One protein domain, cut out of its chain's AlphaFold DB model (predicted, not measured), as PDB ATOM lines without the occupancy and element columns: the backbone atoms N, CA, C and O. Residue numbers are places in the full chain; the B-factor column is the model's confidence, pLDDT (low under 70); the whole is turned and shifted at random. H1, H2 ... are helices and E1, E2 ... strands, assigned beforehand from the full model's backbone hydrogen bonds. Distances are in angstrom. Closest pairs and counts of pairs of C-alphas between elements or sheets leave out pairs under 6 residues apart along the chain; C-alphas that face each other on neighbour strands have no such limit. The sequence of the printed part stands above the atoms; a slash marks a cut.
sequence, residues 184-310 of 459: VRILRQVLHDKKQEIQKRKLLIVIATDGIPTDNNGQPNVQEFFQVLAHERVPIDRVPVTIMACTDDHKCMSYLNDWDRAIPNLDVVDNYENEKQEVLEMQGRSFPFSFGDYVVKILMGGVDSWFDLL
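What this domain is: This is residues 184 to 310 of the 459 residues of the protein "Hypothetical protein" of Rotaria sp. Silwood1 (UniProt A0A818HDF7). A small parallel sheet of three strands, E1, E2 and E3, stands in the middle, with H4 over one face and H6 over the other. Toward one end of the longest axis H1 and H3 lie side by side, with the short H2 following H1; toward the other end lies H5, and the short H7 packs on H6. The printed part has 127 residues, with seven named helices and three named strands in the order H1 H2 E1 H3 E2 H4 E3 H5 H6 H7, mostly helix. It is compact, with a radius of gyration of the C-alphas of 14.9 A and spans of 44 by 36 by 22 A.

How they stand to each other: E2, residues 241 to 245, is the inner strand between the edge strands E1, residues 205 to 209, and E3, residues 266 to 269. E1 and E2 are parallel at 17 degrees, with N 207 and O 242 2.8 A apart, within hydrogen-bond range. E2 and E3 are parallel at 24 degrees, with N 243 and O 267 2.8 A apart, also within range. H4, residues 250 to 260, is on the sheet at a height of 8.6 A, over E3; their closest C-alphas, of Asp 260 and Asp 267, are 5.3 A apart. H6, residues 291 to 300, is on the opposite face at a height of 10.6 A, over E2 and E3, making three layers, helices on both faces of a sheet; the C-alphas of Thr 242 and Ile 298, closest between E2 and H6, are 6.3 A apart. H4 runs along the strands, at 16 degrees to E3 on the local plane, and H6 too, at 4 degrees to E2 on the local plane. H3, residues 222 to 232, is not on the sheet. E1, H3, E2 and E2, H4, E3 are strand-helix-strand units, two parallel neighbour strands with a helix between, each with a right-handed crossover. H1, residues 184 to 193, touches H3 at a shallow tilt of 19 degrees, the same way, closest at the C-alphas of Val 184 and Phe 225, 5.4 A. H2, residues 195 to 198, and H1 meet only through their link. H5, residues 272 to 283, touches H6 with residues 272 to 276 alone, about perpendicular at 80 degrees, closest at the C-alphas of Tyr 272 and Tyr 294, 6.5 A. H7, residues 305 to 308, touches H6, with the C-alphas of Lys 297 and Phe 307 closest at 5.6 A, and only grazes the sheet. Each O i to N i+4 pair is within hydrogen-bond range in H1, H3, H5 and H6, and 6 of 7 in H4; H2 and H7 are too short for one.

Where its parts are: H1 begins at C-alpha 184, (282.036, 158.476, 131.671), and H5, 15.7 A long, is the longest helix by residues. H4 measures 15.0 A, H3 14.8 A, H1 14.2 A and H6 14.1 A; E1 and E2 measure 12.6 A each and E3 10.2 A. H7 ends at C-alpha 308, (275.728, 167.550, 111.273).

The domain as a whole: The C-alphas farthest apart, of Asn 217 and Ser 286, are 47.4 A apart. The printed part has no cut; the link from E1 to H3, residues 210 to 221, is long. The mean pLDDT of the printed part is 81.0, and 13 residues are under 70: 210 to 211, 214 to 219, 291 to 292, 295 to 296 and 299.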
ATOM      1  N   VAL A 184     280.636 158.840 131.925       73.88
ATOM      2  CA  VAL A 184     282.036 158.476 131.671       73.88
ATOM      3  C   VAL A 184     282.284 156.983 131.919       73.88
ATOM      4  O   VAL A 184     282.812 156.282 131.055       73.88
ATOM      5  N   ARG A 185     281.874 156.461 133.085       77.25
ATOM      6  CA  ARG A 185     282.038 155.039 133.435       77.25
ATOM      7  C   ARG A 185     281.231 154.147 132.497       77.25
ATOM      8  O   ARG A 185     281.750 153.138 132.029       77.25
ATOM      9  N   ILE A 186     279.973 154.504 132.244       74.50
ATOM     10  CA  ILE A 186     279.071 153.739 131.377       74.50
ATOM     11  C   ILE A 186     279.616 153.723 129.950       74.50
ATOM     12  O   ILE A 186     279.679 152.659 129.343       74.50
ATOM     13  N   LEU A 187     280.069 154.864 129.437       76.81
ATOM     14  CA  LEU A 187     280.626 154.982 128.097       76.81
ATOM     15  C   LEU A 187     281.880 154.116 127.948       76.81
ATOM     16  O   LEU A 187     281.953 153.316 127.019       76.81
ATOM     17  N   ARG A 188     282.816 154.168 128.904       83.88
ATOM     18  CA  ARG A 188     283.983 153.268 128.913       83.88
ATOM     19  C   ARG A 188     283.597 151.796 128.970       83.88
ATOM     20  O   ARG A 188     284.186 150.989 128.254       83.88
ATOM     21  N   GLN A 189     282.605 151.444 129.787       78.81
ATOM     22  CA  GLN A 189     282.104 150.073 129.873       78.81
ATOM     23  C   GLN A 189     281.530 149.608 128.527       78.81
ATOM     24  O   GLN A 189     281.896 148.542 128.045       78.81
ATOM     25  N   VAL A 190     280.703 150.432 127.873       74.81
ATOM     26  CA  VAL A 190     280.143 150.139 126.546       74.81
ATOM     27  C   VAL A 190     281.253 149.964 125.507       74.81
ATOM     28  O   VAL A 190     281.237 148.982 124.765       74.81
ATOM     29  N   LEU A 191     282.240 150.867 125.472       80.31
ATOM     30  CA  LEU A 191     283.385 150.773 124.560       80.31
ATOM     31  C   LEU A 191     284.200 149.493 124.798       80.31
ATOM     32  O   LEU A 191     284.615 148.835 123.842       80.31
ATOM     33  N   HIS A 192     284.396 149.109 126.062       86.88
ATOM     34  CA  HIS A 192     285.079 147.875 126.435       86.88
ATOM     35  C   HIS A 192     284.299 146.631 125.987       86.88
ATOM     36  O   HIS A 192     284.835 145.799 125.250       86.88
ATOM     37  N   ASP A 193     283.024 146.532 126.365       81.56
ATOM     38  CA  ASP A 193     282.166 145.374 126.090       81.56
ATOM     39  C   ASP A 193     281.936 145.175 124.591       81.56
ATOM     40  O   ASP A 193     281.861 144.049 124.092       81.56
ATOM     41  N   LYS A 194     281.852 146.278 123.843       78.62
ATOM     42  CA  LYS A 194     281.620 146.266 122.398       78.62
ATOM     43  C   LYS A 194     282.895 146.276 121.569       78.62
ATOM     44  O   LYS A 194     282.791 146.206 120.346       78.62
ATOM     45  N   LYS A 195     284.087 146.247 122.177       88.06
ATOM     46  CA  LYS A 195     285.382 146.326 121.474       88.06
ATOM     47  C   LYS A 195     285.496 145.373 120.279       88.06
ATOM     48  O   LYS A 195     285.964 145.771 119.218       88.06
ATOM     49  N   GLN A 196     285.049 144.123 120.427       86.12
ATOM     50  CA  GLN A 196     285.085 143.128 119.343       86.12
ATOM     51  C   GLN A 196     284.001 143.354 118.277       86.12
ATOM     52  O   GLN A 196     284.217 143.068 117.101       86.12
ATOM     53  N   GLU A 197     282.830 143.864 118.666       81.69
ATOM     54  CA  GLU A 197     281.749 144.189 117.729       81.69
ATOM     55  C   GLU A 197     282.083 145.423 116.890       81.69
ATOM     56  O   GLU A 197     281.799 145.418 115.692       81.69
ATOM     57  N   ILE A 198     282.746 146.421 117.485       83.50
ATOM     58  CA  ILE A 198     283.211 147.642 116.811       83.50
ATOM     59  C   ILE A 198     284.155 147.299 115.650       83.50
ATOM     60  O   ILE A 198     284.160 147.995 114.646       83.50
ATOM     61  N   GLN A 199     284.902 146.189 115.717       85.31
ATOM     62  CA  GLN A 199     285.734 145.721 114.597       85.31
ATOM     63  C   GLN A 199     284.915 145.136 113.433       85.31
ATOM     64  O   GLN A 199     285.391 145.084 112.299       85.31
ATOM     65  N   LYS A 200     283.666 144.725 113.670       80.00
ATOM     66  CA  LYS A 200     282.801 144.058 112.679       80.00
ATOM     67  C   LYS A 200     281.715 144.970 112.114       80.00
ATOM     68  O   LYS A 200     281.417 144.883 110.932       80.00
ATOM     69  N   ARG A 201     281.168 145.879 112.923       75.25
ATOM     70  CA  ARG A 201     280.131 146.858 112.546       75.25
ATOM     71  C   ARG A 201     280.354 148.199 113.249       75.25
ATOM     72  O   ARG A 201     281.127 148.247 114.196       75.25
ATOM     73  N   LYS A 202     279.744 149.282 112.763       74.62
ATOM     74  CA  LYS A 202     279.773 150.582 113.459       74.62
ATOM     75  C   LYS A 202     278.901 150.524 114.724       74.62
ATOM     76  O   LYS A 202     277.930 149.765 114.757       74.62
ATOM     77  N   LEU A 203     279.252 151.308 115.741       82.88
ATOM     78  CA  LEU A 203     278.492 151.486 116.980       82.88
ATOM     79  C   LEU A 203     278.078 152.955 117.098       82.88
ATOM     80  O   LEU A 203     278.911 153.786 117.429       82.88
ATOM     81  N   LEU A 204     276.807 153.261 116.848       79.50
ATOM     82  CA  LEU A 204     276.247 154.579 117.150       79.50
ATOM     83  C   LEU A 204     275.920 154.663 118.643       79.50
ATOM     84  O   LEU A 204     275.273 153.763 119.184       79.50
ATOM     85  N   ILE A 205     276.359 155.738 119.293       80.25
ATOM     86  CA  ILE A 205     276.035 156.033 120.690       80.25
ATOM     87  C   ILE A 205     275.228 157.329 120.725       80.25
ATOM     88  O   ILE A 205     275.732 158.375 120.342       80.25
ATOM     89  N   VAL A 206     273.993 157.261 121.217       81.06
ATOM     90  CA  VAL A 206     273.165 158.447 121.472       81.06
ATOM     91  C   VAL A 206     273.112 158.671 122.978       81.06
ATOM     92  O   VAL A 206     272.726 157.768 123.726       81.06
ATOM     93  N   ILE A 207     273.534 159.849 123.428       82.06
ATOM     94  CA  ILE A 207     273.578 160.243 124.837       82.06
ATOM     95  C   ILE A 207     272.542 161.340 125.053       82.06
ATOM     96  O   ILE A 207     272.753 162.461 124.622       82.06
ATOM     97  N   ALA A 208     271.444 161.036 125.744       78.75
ATOM     98  CA  ALA A 208     270.511 162.057 126.217       78.75
ATOM     99  C   ALA A 208     270.899 162.483 127.640       78.75
ATOM    100  O   ALA A 208     270.999 161.626 128.522       78.75
ATOM    101  N   THR A 209     271.145 163.777 127.859       73.44
ATOM    102  CA  THR A 209     271.613 164.311 129.152       73.44
ATOM    103  C   THR A 209     270.968 165.655 129.470       73.44
ATOM    104  O   THR A 209     270.875 166.513 128.603       73.44
ATOM    105  N   ASP A 210     270.530 165.853 130.711       66.69
ATOM    106  CA  ASP A 210     269.907 167.088 131.211       66.69
ATOM    107  C   ASP A 210     270.876 167.983 132.007       66.69
ATOM    108  O   ASP A 210     270.506 169.066 132.469       66.69
ATOM    109  N   GLY A 211     272.135 167.562 132.159       63.22
ATOM    110  CA  GLY A 211     273.104 168.287 132.973       63.22
ATOM    111  C   GLY A 211     274.564 167.886 132.774       63.22
ATOM    112  O   GLY A 211     274.933 167.152 131.855       63.22
ATOM    113  N   ILE A 212     275.407 168.412 133.665       72.12
ATOM    114  CA  ILE A 212     276.866 168.280 133.625       72.12
ATOM    115  C   ILE A 212     277.270 166.824 133.925       72.12
ATOM    116  O   ILE A 212     276.827 166.274 134.937       72.12
ATOM    117  N   PRO A 213     278.146 166.192 133.116       73.88
ATOM    118  CA  PRO A 213     278.659 164.856 133.411       73.88
ATOM    119  C   PRO A 213     279.346 164.835 134.778       73.88
ATOM    120  O   PRO A 213     280.129 165.731 135.105       73.88
ATOM    121  N   THR A 214     279.088 163.795 135.568       69.62
ATOM    122  CA  THR A 214     279.676 163.639 136.902       69.62
ATOM    123  C   THR A 214     280.550 162.392 137.006       69.62
ATOM    124  O   THR A 214     280.390 161.417 136.269       69.62
ATOM    125  N   ASP A 215     281.519 162.428 137.919       68.50
ATOM    126  CA  ASP A 215     282.329 161.272 138.282       68.50
ATOM    127  C   ASP A 215     281.529 160.256 139.127       68.50
ATOM    128  O   ASP A 215     280.352 160.434 139.451       68.50
ATOM    129  N   ASN A 216     282.185 159.171 139.550       64.19
ATOM    130  CA  ASN A 216     281.572 158.153 140.420       64.19
ATOM    131  C   ASN A 216     281.210 158.665 141.832       64.19
ATOM    132  O   ASN A 216     280.678 157.908 142.647       64.19
ATOM    133  N   ASN A 217     281.543 159.917 142.146       63.97
ATOM    134  CA  ASN A 217     281.236 160.610 143.390       63.97
ATOM    135  C   ASN A 217     280.173 161.709 143.194       63.97
ATOM    136  O   ASN A 217     279.891 162.425 144.153       63.97
ATOM    137  N   GLY A 218     279.604 161.854 141.990       62.94
ATOM    138  CA  GLY A 218     278.644 162.912 141.670       62.94
ATOM    139  C   GLY A 218     279.279 164.297 141.488       62.94
ATOM    140  O   GLY A 218     278.561 165.289 141.451       62.94
ATOM    141  N   GLN A 219     280.609 164.396 141.392       69.44
ATOM    142  CA  GLN A 219     281.306 165.662 141.158       69.44
ATOM    143  C   GLN A 219     281.387 165.966 139.660       69.44
ATOM    144  O   GLN A 219     281.705 165.055 138.893       69.44
ATOM    145  N   PRO A 220     281.153 167.218 139.224       74.81
ATOM    146  CA  PRO A 220     281.323 167.626 137.832       74.81
ATOM    147  C   PRO A 220     282.674 167.191 137.260       74.81
ATOM    148  O   PRO A 220     283.725 167.511 137.813       74.81
ATOM    149  N   ASN A 221     282.648 166.471 136.142       78.81
ATOM    150  CA  ASN A 221     283.845 165.924 135.516       78.81
ATOM    151  C   ASN A 221     283.760 165.967 133.985       78.81
ATOM    152  O   ASN A 221     283.822 164.965 133.271       78.81
ATOM    153  N   VAL A 222     283.618 167.194 133.493       82.75
ATOM    154  CA  VAL A 222     283.574 167.549 132.069       82.75
ATOM    155  C   VAL A 222     284.867 167.139 131.352       82.75
ATOM    156  O   VAL A 222     284.820 166.603 130.250       82.75
ATOM    157  N   GLN A 223     286.023 167.301 132.006       85.31
ATOM    158  CA  GLN A 223     287.329 166.980 131.422       85.31
ATOM    159  C   GLN A 223     287.483 165.490 131.097       85.31
ATOM    160  O   GLN A 223     288.001 165.130 130.041       85.31
ATOM    161  N   GLU A 224     287.055 164.604 131.996       84.62
ATOM    162  CA  GLU A 224     287.158 163.168 131.747       84.62
ATOM    163  C   GLU A 224     286.151 162.709 130.691       84.62
ATOM    164  O   GLU A 224     286.465 161.838 129.883       84.62
ATOM    165  N   PHE A 225     284.969 163.328 130.638       86.25
ATOM    166  CA  PHE A 225     284.007 163.051 129.575       86.25
ATOM    167  C   PHE A 225     284.554 163.433 128.195       86.25
ATOM    168  O   PHE A 225     284.510 162.607 127.280       86.25
ATOM    169  N   PHE A 226     285.183 164.609 128.078       88.00
ATOM    170  CA  PHE A 226     285.924 165.008 126.879       88.00
ATOM    171  C   PHE A 226     286.985 163.975 126.500       88.00
ATOM    172  O   PHE A 226     287.047 163.551 125.351       88.00
ATOM    173  N   GLN A 227     287.794 163.524 127.465       89.12
ATOM    174  CA  GLN A 227     288.861 162.550 127.222       89.12
ATOM    175  C   GLN A 227     288.321 161.262 126.584       89.12
ATOM    176  O   GLN A 227     288.906 160.755 125.623       89.12
ATOM    177  N   VAL A 228     287.192 160.744 127.080       85.81
ATOM    178  CA  VAL A 228     286.583 159.525 126.534       85.81
ATOM    179  C   VAL A 228     286.086 159.752 125.103       85.81
ATOM    180  O   VAL A 228     286.377 158.943 124.219       85.81
ATOM    181  N   LEU A 229     285.380 160.860 124.860       86.75
ATOM    182  CA  LEU A 229     284.843 161.203 123.541       86.75
ATOM    183  C   LEU A 229     285.948 161.506 122.518       86.75
ATOM    184  O   LEU A 229     285.876 161.049 121.380       86.75
ATOM    185  N   ALA A 230     286.994 162.232 122.894       89.00
ATOM    186  CA  ALA A 230     288.041 162.648 121.968       89.00
ATOM    187  C   ALA A 230     289.094 161.558 121.714       89.00
ATOM    188  O   ALA A 230     289.661 161.493 120.621       89.00
ATOM    189  N   HIS A 231     289.384 160.706 122.706       90.12
ATOM    190  CA  HIS A 231     290.597 159.879 122.681       90.12
ATOM    191  C   HIS A 231     290.386 158.383 122.940       90.12
ATOM    192  O   HIS A 231     291.254 157.590 122.576       90.12
ATOM    193  N   GLU A 232     289.265 157.960 123.532       89.12
ATOM    194  CA  GLU A 232     289.047 156.544 123.886       89.12
ATOM    195  C   GLU A 232     288.118 155.799 122.908       89.12
ATOM    196  O   GLU A 232     288.050 154.566 122.926       89.12
ATOM    197  N   ARG A 233     287.448 156.515 121.994       88.56
ATOM    198  CA  ARG A 233     286.661 155.932 120.895       88.56
ATOM    199  C   ARG A 233     287.576 155.372 119.807       88.56
ATOM    200  O   ARG A 233     287.967 156.085 118.889       88.56
ATOM    201  N   VAL A 234     287.928 154.088 119.902       82.50
ATOM    202  CA  VAL A 234     288.881 153.457 118.973       82.50
ATOM    203  C   VAL A 234     288.259 152.283 118.197       82.50
ATOM    204  O   VAL A 234     287.849 151.299 118.820       82.50
ATOM    205  N   PRO A 235     288.276 152.306 116.847       87.00
ATOM    206  CA  PRO A 235     288.665 153.428 115.984       87.00
ATOM    207  C   PRO A 235     287.533 154.476 115.871       87.00
ATOM    208  O   PRO A 235     286.350 154.123 115.853       87.00
ATOM    209  N   ILE A 236     287.896 155.765 115.835       82.88
ATOM    210  CA  ILE A 236     286.968 156.903 116.021       82.88
ATOM    211  C   ILE A 236     285.919 157.033 114.905       82.88
ATOM    212  O   ILE A 236     284.795 157.459 115.149       82.88
ATOM    213  N   ASP A 237     286.240 156.586 113.692       81.75
ATOM    214  CA  ASP A 237     285.360 156.537 112.515       81.75
ATOM    215  C   ASP A 237     284.262 155.462 112.606       81.75
ATOM    216  O   ASP A 237     283.315 155.435 111.811       81.75
ATOM    217  N   ARG A 238     284.372 154.557 113.584       84.62
ATOM    218  CA  ARG A 238     283.421 153.458 113.792       84.62
ATOM    219  C   ARG A 238     282.551 153.626 115.024       84.62
ATOM    220  O   ARG A 238     281.678 152.780 115.235       84.62
ATOM    221  N   VAL A 239     282.768 154.686 115.800       87.50
ATOM    222  CA  VAL A 239     281.991 154.992 117.003       87.50
ATOM    223  C   VAL A 239     281.471 156.434 116.956       87.50
ATOM    224  O   VAL A 239     281.923 157.272 117.740       87.50
ATOM    225  N   PRO A 240     280.564 156.756 116.018       86.50
ATOM    226  CA  PRO A 240     279.895 158.052 116.003       86.50
ATOM    227  C   PRO A 240     279.072 158.251 117.284       86.50
ATOM    228  O   PRO A 240     278.500 157.292 117.819       86.50
ATOM    229  N   VAL A 241     279.039 159.484 117.786       88.00
ATOM    230  CA  VAL A 241     278.294 159.859 118.990       88.00
ATOM    231  C   VAL A 241     277.400 161.051 118.678       88.00
ATOM    232  O   VAL A 241     277.872 162.004 118.080       88.00
ATOM    233  N   THR A 242     276.154 161.019 119.142       87.88
ATOM    234  CA  THR A 242     275.300 162.212 119.203       87.88
ATOM    235  C   THR A 242     274.908 162.478 120.652       87.88
ATOM    236  O   THR A 242     274.517 161.551 121.373       87.88
ATOM    237  N   ILE A 243     275.031 163.727 121.100       87.81
ATOM    238  CA  ILE A 243     274.573 164.185 122.413       87.81
ATOM    239  C   ILE A 243     273.275 164.962 122.219       87.81
ATOM    240  O   ILE A 243     273.274 166.046 121.655       87.81
ATOM    241  N   MET A 244     272.178 164.418 122.734       86.50
ATOM    242  CA  MET A 244     270.919 165.137 122.870       86.50
ATOM    243  C   MET A 244     270.941 165.899 124.199       86.50
ATOM    244  O   MET A 244     270.829 165.297 125.275       86.50
ATOM    245  N   ALA A 245     271.125 167.213 124.124       82.19
ATOM    246  CA  ALA A 245     271.107 168.087 125.282       82.19
ATOM    247  C   ALA A 245     269.655 168.395 125.673       82.19
ATOM    248  O   ALA A 245     268.894 169.013 124.939       82.19
ATOM    249  N   CYS A 246     269.259 167.941 126.856       77.62
ATOM    250  CA  CYS A 246     267.940 168.158 127.440       77.62
ATOM    251  C   CYS A 246     268.021 169.242 128.527       77.62
ATOM    252  O   CYS A 246     267.586 169.013 129.656       77.62
ATOM    253  N   THR A 247     268.661 170.378 128.236       74.25
ATOM    254  CA  THR A 247     268.970 171.407 129.239       74.25
ATOM    255  C   THR A 247     268.980 172.809 128.642       74.25
ATOM    256  O   THR A 247     269.495 173.007 127.551       74.25
ATOM    257  N   ASP A 248     268.486 173.790 129.400       71.81
ATOM    258  CA  ASP A 248     268.543 175.214 129.029       71.81
ATOM    259  C   ASP A 248     269.789 175.919 129.621       71.81
ATOM    260  O   ASP A 248     269.914 177.145 129.577       71.81
ATOM    261  N   ASP A 249     270.716 175.176 130.245       78.62
ATOM    262  CA  ASP A 249     271.924 175.763 130.834       78.62
ATOM    263  C   ASP A 249     272.931 176.184 129.755       78.62
ATOM    264  O   ASP A 249     273.663 175.368 129.190       78.62
ATOM    265  N   HIS A 250     273.047 177.496 129.536       77.38
ATOM    266  CA  HIS A 250     273.981 178.083 128.571       77.38
ATOM    267  C   HIS A 250     275.441 177.656 128.772       77.38
ATOM    268  O   HIS A 250     276.196 177.585 127.804       77.38
ATOM    269  N   LYS A 251     275.871 177.377 130.013       76.94
ATOM    270  CA  LYS A 251     277.241 176.903 130.262       76.94
ATOM    271  C   LYS A 251     277.442 175.489 129.732       76.94
ATOM    272  O   LYS A 251     278.502 175.227 129.169       76.94
ATOM    273  N   CYS A 252     276.447 174.616 129.894       77.88
ATOM    274  CA  CYS A 252     276.450 173.284 129.301       77.88
ATOM    275  C   CYS A 252     276.500 173.340 127.780       77.88
ATOM    276  O   CYS A 252     277.410 172.767 127.184       77.88
ATOM    277  N   MET A 253     275.589 174.098 127.175       82.44
ATOM    278  CA  MET A 253     275.525 174.214 125.719       82.44
ATOM    279  C   MET A 253     276.807 174.803 125.128       82.44
ATOM    280  O   MET A 253     277.307 174.307 124.128       82.44
ATOM    281  N   SER A 254     277.420 175.793 125.789       84.19
ATOM    282  CA  SER A 254     278.657 176.407 125.296       84.19
ATOM    283  C   SER A 254     279.792 175.398 125.104       84.19
ATOM    284  O   SER A 254     280.417 175.404 124.047       84.19
ATOM    285  N   TYR A 255     280.084 174.545 126.098       85.88
ATOM    286  CA  TYR A 255     281.188 173.590 125.946       85.88
ATOM    287  C   TYR A 255     280.811 172.423 125.030       85.88
ATOM    288  O   TYR A 255     281.687 171.904 124.345       85.88
ATOM    289  N   LEU A 256     279.539 172.008 125.005       87.44
ATOM    290  CA  LEU A 256     279.077 170.956 124.100       87.44
ATOM    291  C   LEU A 256     279.227 171.402 122.641       87.44
ATOM    292  O   LEU A 256     279.847 170.683 121.866       87.44
ATOM    293  N   ASN A 257     278.815 172.624 122.305       86.62
ATOM    294  CA  ASN A 257     278.963 173.174 120.954       86.62
ATOM    295  C   ASN A 257     280.436 173.442 120.591       86.62
ATOM    296  O   ASN A 257     280.806 173.447 119.419       86.62
ATOM    297  N   ASP A 258     281.310 173.722 121.567       88.81
ATOM    298  CA  ASP A 258     282.764 173.764 121.333       88.81
ATOM    299  C   ASP A 258     283.323 172.368 121.013       88.81
ATOM    300  O   ASP A 258     284.247 172.242 120.207       88.81
ATOM    301  N   TRP A 259     282.791 171.322 121.646       90.81
ATOM    302  CA  TRP A 259     283.218 169.944 121.420       90.81
ATOM    303  C   TRP A 259     282.715 169.380 120.111       90.81
ATOM    304  O   TRP A 259     283.486 168.686 119.458       90.81
ATOM    305  N   ASP A 260     281.481 169.693 119.737       88.19
ATOM    306  CA  ASP A 260     280.887 169.343 118.452       88.19
ATOM    307  C   ASP A 260     281.837 169.708 117.296       88.19
ATOM    308  O   ASP A 260     282.415 168.863 116.613       88.19
ATOM    309  N   ARG A 261     282.241 170.983 117.266       87.62
ATOM    310  CA  ARG A 261     283.196 171.530 116.290       87.62
ATOM    311  C   ARG A 261     284.613 170.948 116.367       87.62
ATOM    312  O   ARG A 261     285.385 171.101 115.417       87.62
ATOM    313  N   ALA A 262     285.013 170.370 117.500       89.88
ATOM    314  CA  ALA A 262     286.397 169.960 117.766       89.88
ATOM    315  C   ALA A 262     286.625 168.441 117.726       89.88
ATOM    316  O   ALA A 262     287.747 167.996 117.465       89.88
ATOM    317  N   ILE A 263     285.600 167.641 118.019       89.12
ATOM    318  CA  ILE A 263     285.688 166.191 118.179       89.12
ATOM    319  C   ILE A 263     285.099 165.517 116.930       89.12
ATOM    320  O   ILE A 263     283.908 165.625 116.685       89.12
ATOM    321  N   PRO A 264     285.878 164.730 116.165       89.06
ATOM    322  CA  PRO A 264     285.357 164.066 114.969       89.06
ATOM    323  C   PRO A 264     284.193 163.111 115.269       89.06
ATOM    324  O   PRO A 264     284.277 162.324 116.219       89.06
ATOM    325  N   ASN A 265     283.170 163.090 114.408       86.38
ATOM    326  CA  ASN A 265     281.997 162.207 114.530       86.38
ATOM    327  C   ASN A 265     281.295 162.346 115.895       86.38
ATOM    328  O   ASN A 265     280.937 161.339 116.523       86.38
ATOM    329  N   LEU A 266     281.245 163.572 116.409       90.94
ATOM    330  CA  LEU A 266     280.401 164.001 117.512       90.94
ATOM    331  C   LEU A 266     279.441 165.042 116.931       90.94
ATOM    332  O   LEU A 266     279.906 165.832 116.132       90.94
ATOM    333  N   ASP A 267     278.173 164.986 117.319       90.31
ATOM    334  CA  ASP A 267     277.125 165.962 116.971       90.31
ATOM    335  C   ASP A 267     276.339 166.266 118.251       90.31
ATOM    336  O   ASP A 267     276.114 165.367 119.081       90.31
ATOM    337  N   VAL A 268     275.977 167.526 118.462       90.12
ATOM    338  CA  VAL A 268     275.189 167.983 119.609       90.12
ATOM    339  C   VAL A 268     273.869 168.532 119.096       90.12
ATOM    340  O   VAL A 268     273.837 169.407 118.250       90.12
ATOM    341  N   VAL A 269     272.768 168.023 119.644       84.88
ATOM    342  CA  VAL A 269     271.413 168.394 119.227       84.88
ATOM    343  C   VAL A 269     270.645 168.890 120.449       84.88
ATOM    344  O   VAL A 269     270.611 168.203 121.479       84.88
ATOM    345  N   ASP A 270     270.020 170.063 120.352       84.12
ATOM    346  CA  ASP A 270     269.146 170.603 121.405       84.12
ATOM    347  C   ASP A 270     267.741 169.958 121.309       84.12
ATOM    348  O   ASP A 270     267.477 169.011 120.559       84.12
ATOM    349  N   ASN A 271     266.784 170.435 122.095       81.94
ATOM    350  CA  ASN A 271     265.377 170.137 121.930       81.94
ATOM    351  C   ASN A 271     264.877 170.572 120.541       81.94
ATOM    352  O   ASN A 271     265.371 171.519 119.936       81.94
ATOM    353  N   TYR A 272     263.835 169.889 120.061       82.75
ATOM    354  CA  TYR A 272     263.300 170.079 118.711       82.75
ATOM    355  C   TYR A 272     262.970 171.531 118.345       82.75
ATOM    356  O   TYR A 272     263.180 171.918 117.199       82.75
ATOM    357  N   GLU A 273     262.422 172.323 119.270       86.19
ATOM    358  CA  GLU A 273     262.005 173.688 118.940       86.19
ATOM    359  C   GLU A 273     263.216 174.605 118.750       86.19
ATOM    360  O   GLU A 273     263.238 175.362 117.781       86.19
ATOM    361  N   ASN A 274     264.231 174.498 119.610       87.06
ATOM    362  CA  ASN A 274     265.479 175.250 119.464       87.06
ATOM    363  C   ASN A 274     266.246 174.800 118.218       87.06
ATOM    364  O   ASN A 274     266.539 175.623 117.356       87.06
ATOM    365  N   GLU A 275     266.435 173.489 118.064       87.81
ATOM    366  CA  GLU A 275     267.121 172.884 116.922       87.81
ATOM    367  C   GLU A 275     266.492 173.318 115.592       87.81
ATOM    368  O   GLU A 275     267.155 173.734 114.645       87.81
ATOM    369  N   LYS A 276     265.158 173.288 115.516       87.69
ATOM    370  CA  LYS A 276     264.438 173.745 114.331       87.69
ATOM    371  C   LYS A 276     264.685 175.222 114.046       87.69
ATOM    372  O   LYS A 276     264.767 175.587 112.875       87.69
ATOM    373  N   GLN A 277     264.738 176.078 115.066       91.25
ATOM    374  CA  GLN A 277     265.032 177.493 114.844       91.25
ATOM    375  C   GLN A 277     266.447 177.679 114.304       91.25
ATOM    376  O   GLN A 277     266.600 178.374 113.305       91.25
ATOM    377  N   GLU A 278     267.440 177.003 114.875       90.31
ATOM    378  CA  GLU A 278     268.835 177.063 114.422       90.31
ATOM    379  C   GLU A 278     268.969 176.593 112.960       90.31
ATOM    380  O   GLU A 278     269.507 177.312 112.110       90.31
ATOM    381  N   VAL A 279     268.333 175.471 112.602       90.06
ATOM    382  CA  VAL A 279     268.261 174.993 111.209       90.06
ATOM    383  C   VAL A 279     267.579 176.014 110.290       90.06
ATOM    384  O   VAL A 279     268.056 176.277 109.185       90.06
ATOM    385  N   LEU A 280     266.462 176.623 110.702       91.06
ATOM    386  CA  LEU A 280     265.755 177.621 109.886       91.06
ATOM    387  C   LEU A 280     266.537 178.934 109.745       91.06
ATOM    388  O   LEU A 280     266.418 179.600 108.709       91.06
ATOM    389  N   GLU A 281     267.325 179.312 110.748       93.06
ATOM    390  CA  GLU A 281     268.229 180.460 110.701       93.06
ATOM    391  C   GLU A 281     269.364 180.226 109.699       93.06
ATOM    392  O   GLU A 281     269.671 181.122 108.902       93.06
ATOM    393  N   MET A 282     269.917 179.012 109.657       91.25
ATOM    394  CA  MET A 282     271.016 178.667 108.754       91.25
ATOM    395  C   MET A 282     270.570 178.340 107.326       91.25
ATOM    396  O   MET A 282     271.141 178.859 106.357       91.25
ATOM    397  N   GLN A 283     269.538 177.511 107.163       86.88
ATOM    398  CA  GLN A 283     269.076 177.041 105.851       86.88
ATOM    399  C   GLN A 283     268.051 177.982 105.205       86.88
ATOM    400  O   GLN A 283     267.988 178.096 103.976       86.88
ATOM    401  N   GLY A 284     267.287 178.715 106.018       87.56
ATOM    402  CA  GLY A 284     266.240 179.642 105.599       87.56
ATOM    403  C   GLY A 284     264.837 179.202 106.031       87.56
ATOM    404  O   GLY A 284     264.530 178.021 106.148       87.56
ATOM    405  N   ARG A 285     263.936 180.181 106.201       86.88
ATOM    406  CA  ARG A 285     262.586 180.002 106.785       86.88
ATOM    407  C   ARG A 285     261.669 178.995 106.078       86.88
ATOM    408  O   ARG A 285     260.666 178.596 106.657       86.88
ATOM    409  N   SER A 286     261.957 178.648 104.827       81.19
ATOM    410  CA  SER A 286     261.179 177.687 104.036       81.19
ATOM    411  C   SER A 286     261.789 176.286 104.013       81.19
ATOM    412  O   SER A 286     261.269 175.425 103.307       81.19
ATOM    413  N   PHE A 287     262.900 176.054 104.718       79.06
ATOM    414  CA  PHE A 287     263.547 174.750 104.752       79.06
ATOM    415  C   PHE A 287     262.637 173.724 105.456       79.06
ATOM    416  O   PHE A 287     262.147 173.997 106.557       79.06
ATOM    417  N   PRO A 288     262.357 172.563 104.833       74.69
ATOM    418  CA  PRO A 288     261.519 171.544 105.442       74.69
ATOM    419  C   PRO A 288     262.283 170.856 106.577       74.69
ATOM    420  O   PRO A 288     263.252 170.144 106.341       74.69
ATOM    421  N   PHE A 289     261.836 171.074 107.811       77.69
ATOM    422  CA  PHE A 289     262.375 170.403 108.990       77.69
ATOM    423  C   PHE A 289     261.238 170.055 109.953       77.69
ATOM    424  O   PHE A 289     260.671 170.909 110.646       77.69
ATOM    425  N   SER A 290     260.831 168.791 109.909       73.38
ATOM    426  CA  SER A 290     259.803 168.202 110.757       73.38
ATOM    427  C   SER A 290     260.417 167.539 111.990       73.38
ATOM    428  O   SER A 290     261.621 167.312 112.075       73.38
ATOM    429  N   PHE A 291     259.571 167.132 112.935       61.12
ATOM    430  CA  PHE A 291     260.016 166.309 114.061       61.12
ATOM    431  C   PHE A 291     260.610 164.959 113.609       61.12
ATOM    432  O   PHE A 291     261.480 164.407 114.276       61.12
ATOM    433  N   GLY A 292     260.167 164.422 112.466       54.81
ATOM    434  CA  GLY A 292     260.777 163.228 111.880       54.81
ATOM    435  C   GLY A 292     262.216 163.487 111.432       54.81
ATOM    436  O   GLY A 292     263.093 162.683 111.730       54.81
ATOM    437  N   ASP A 293     262.463 164.632 110.796       70.19
ATOM    438  CA  ASP A 293     263.797 165.042 110.336       70.19
ATOM    439  C   ASP A 293     264.736 165.312 111.517       70.19
ATOM    440  O   ASP A 293     265.894 164.910 111.487       70.19
ATOM    441  N   TYR A 294     264.207 165.876 112.603       77.81
ATOM    442  CA  TYR A 294     264.905 166.015 113.881       77.81
ATOM    443  C   TYR A 294     265.367 164.666 114.454       77.81
ATOM    444  O   TYR A 294     266.532 164.503 114.813       77.81
ATOM    445  N   VAL A 295     264.490 163.656 114.478       68.06
ATOM    446  CA  VAL A 295     264.869 162.298 114.910       68.06
ATOM    447  C   VAL A 295     265.936 161.699 113.990       68.06
ATOM    448  O   VAL A 295     266.831 161.002 114.464       68.06
ATOM    449  N   VAL A 296     265.867 161.967 112.682       64.50
ATOM    450  CA  VAL A 296     266.908 161.538 111.738       64.50
ATOM    451  C   VAL A 296     268.229 162.249 112.026       64.50
ATOM    452  O   VAL A 296     269.244 161.557 112.087       64.50
ATOM    453  N   LYS A 297     268.237 163.567 112.274       79.94
ATOM    454  CA  LYS A 297     269.448 164.307 112.666       79.94
ATOM    455  C   LYS A 297     270.067 163.722 113.936       79.94
ATOM    456  O   LYS A 297     271.235 163.372 113.887       79.94
ATOM    457  N   ILE A 298     269.289 163.422 114.982       72.88
ATOM    458  CA  ILE A 298     269.807 162.759 116.203       72.88
ATOM    459  C   ILE A 298     270.551 161.444 115.899       72.88
ATOM    460  O   ILE A 298     271.490 161.064 116.595       72.88
ATOM    461  N   LEU A 299     270.101 160.689 114.896       65.25
ATOM    462  CA  LEU A 299     270.708 159.403 114.545       65.25
ATOM    463  C   LEU A 299     271.875 159.537 113.564       65.25
ATOM    464  O   LEU A 299     272.726 158.647 113.513       65.25
ATOM    465  N   MET A 300     271.875 160.593 112.751       75.06
ATOM    466  CA  MET A 300     272.753 160.736 111.595       75.06
ATOM    467  C   MET A 300     273.789 161.844 111.733       75.06
ATOM    468  O   MET A 300     274.790 161.745 111.038       75.06
ATOM    469  N   GLY A 301     273.615 162.841 112.603       75.75
ATOM    470  CA  GLY A 301     274.527 163.982 112.718       75.75
ATOM    471  C   GLY A 301     275.952 163.535 113.032       75.75
ATOM    472  O   GLY A 301     276.858 163.743 112.235       75.75
ATOM    473  N   GLY A 302     276.135 162.695 114.057       72.88
ATOM    474  CA  GLY A 302     277.458 162.141 114.365       72.88
ATOM    475  C   GLY A 302     277.992 161.152 113.314       72.88
ATOM    476  O   GLY A 302     279.142 160.721 113.403       72.88
ATOM    477  N   VAL A 303     277.169 160.727 112.345       76.00
ATOM    478  CA  VAL A 303     277.480 159.704 111.326       76.00
ATOM    479  C   VAL A 303     277.806 160.316 109.962       76.00
ATOM    480  O   VAL A 303     278.631 159.758 109.231       76.00
ATOM    481  N   ASP A 304     277.123 161.398 109.603       77.50
ATOM    482  CA  ASP A 304     277.101 162.002 108.281       77.50
ATOM    483  C   ASP A 304     277.117 163.529 108.407       77.50
ATOM    484  O   ASP A 304     276.184 164.150 108.918       77.50
ATOM    485  N   SER A 305     278.181 164.124 107.869       80.00
ATOM    486  CA  SER A 305     278.441 165.560 107.943       80.00
ATOM    487  C   SER A 305     277.345 166.423 107.318       80.00
ATOM    488  O   SER A 305     277.284 167.613 107.589       80.00
ATOM    489  N   TRP A 306     276.506 165.882 106.430       83.06
ATOM    490  CA  TRP A 306     275.405 166.659 105.871       83.06
ATOM    491  C   TRP A 306     274.345 166.968 106.931       83.06
ATOM    492  O   TRP A 306     273.863 168.095 106.983       83.06
ATOM    493  N   PHE A 307     274.010 165.989 107.779       81.38
ATOM    494  CA  PHE A 307     273.055 166.173 108.877       81.38
ATOM    495  C   PHE A 307     273.651 166.999 110.017       81.38
ATOM    496  O   PHE A 307     272.953 167.831 110.590       81.38
ATOM    497  N   ASP A 308     274.933 166.783 110.307       84.75
ATOM    498  CA  ASP A 308     275.728 167.550 111.273       84.75
ATOM    499  C   ASP A 308     275.689 169.054 110.965       84.75
ATOM    500  O   ASP A 308     275.330 169.872 111.792       84.75
ATOM    501  N   LEU A 309     275.911 169.427 109.701       88.19
ATOM    502  CA  LEU A 309     276.028 170.827 109.294       88.19
ATOM    503  C   LEU A 309     274.692 171.585 109.159       88.19
ATOM    504  O   LEU A 309     274.729 172.769 108.815       88.19
ATOM    505  N   LEU A 310     273.532 170.949 109.365       84.94
ATOM    506  CA  LEU A 310     272.209 171.549 109.110       84.94
ATOM    507  C   LEU A 310     271.933 172.821 109.928       84.94
ATOM    508  O   LEU A 310     271.263 173.729 109.434       84.94
TER     509      LEU A 310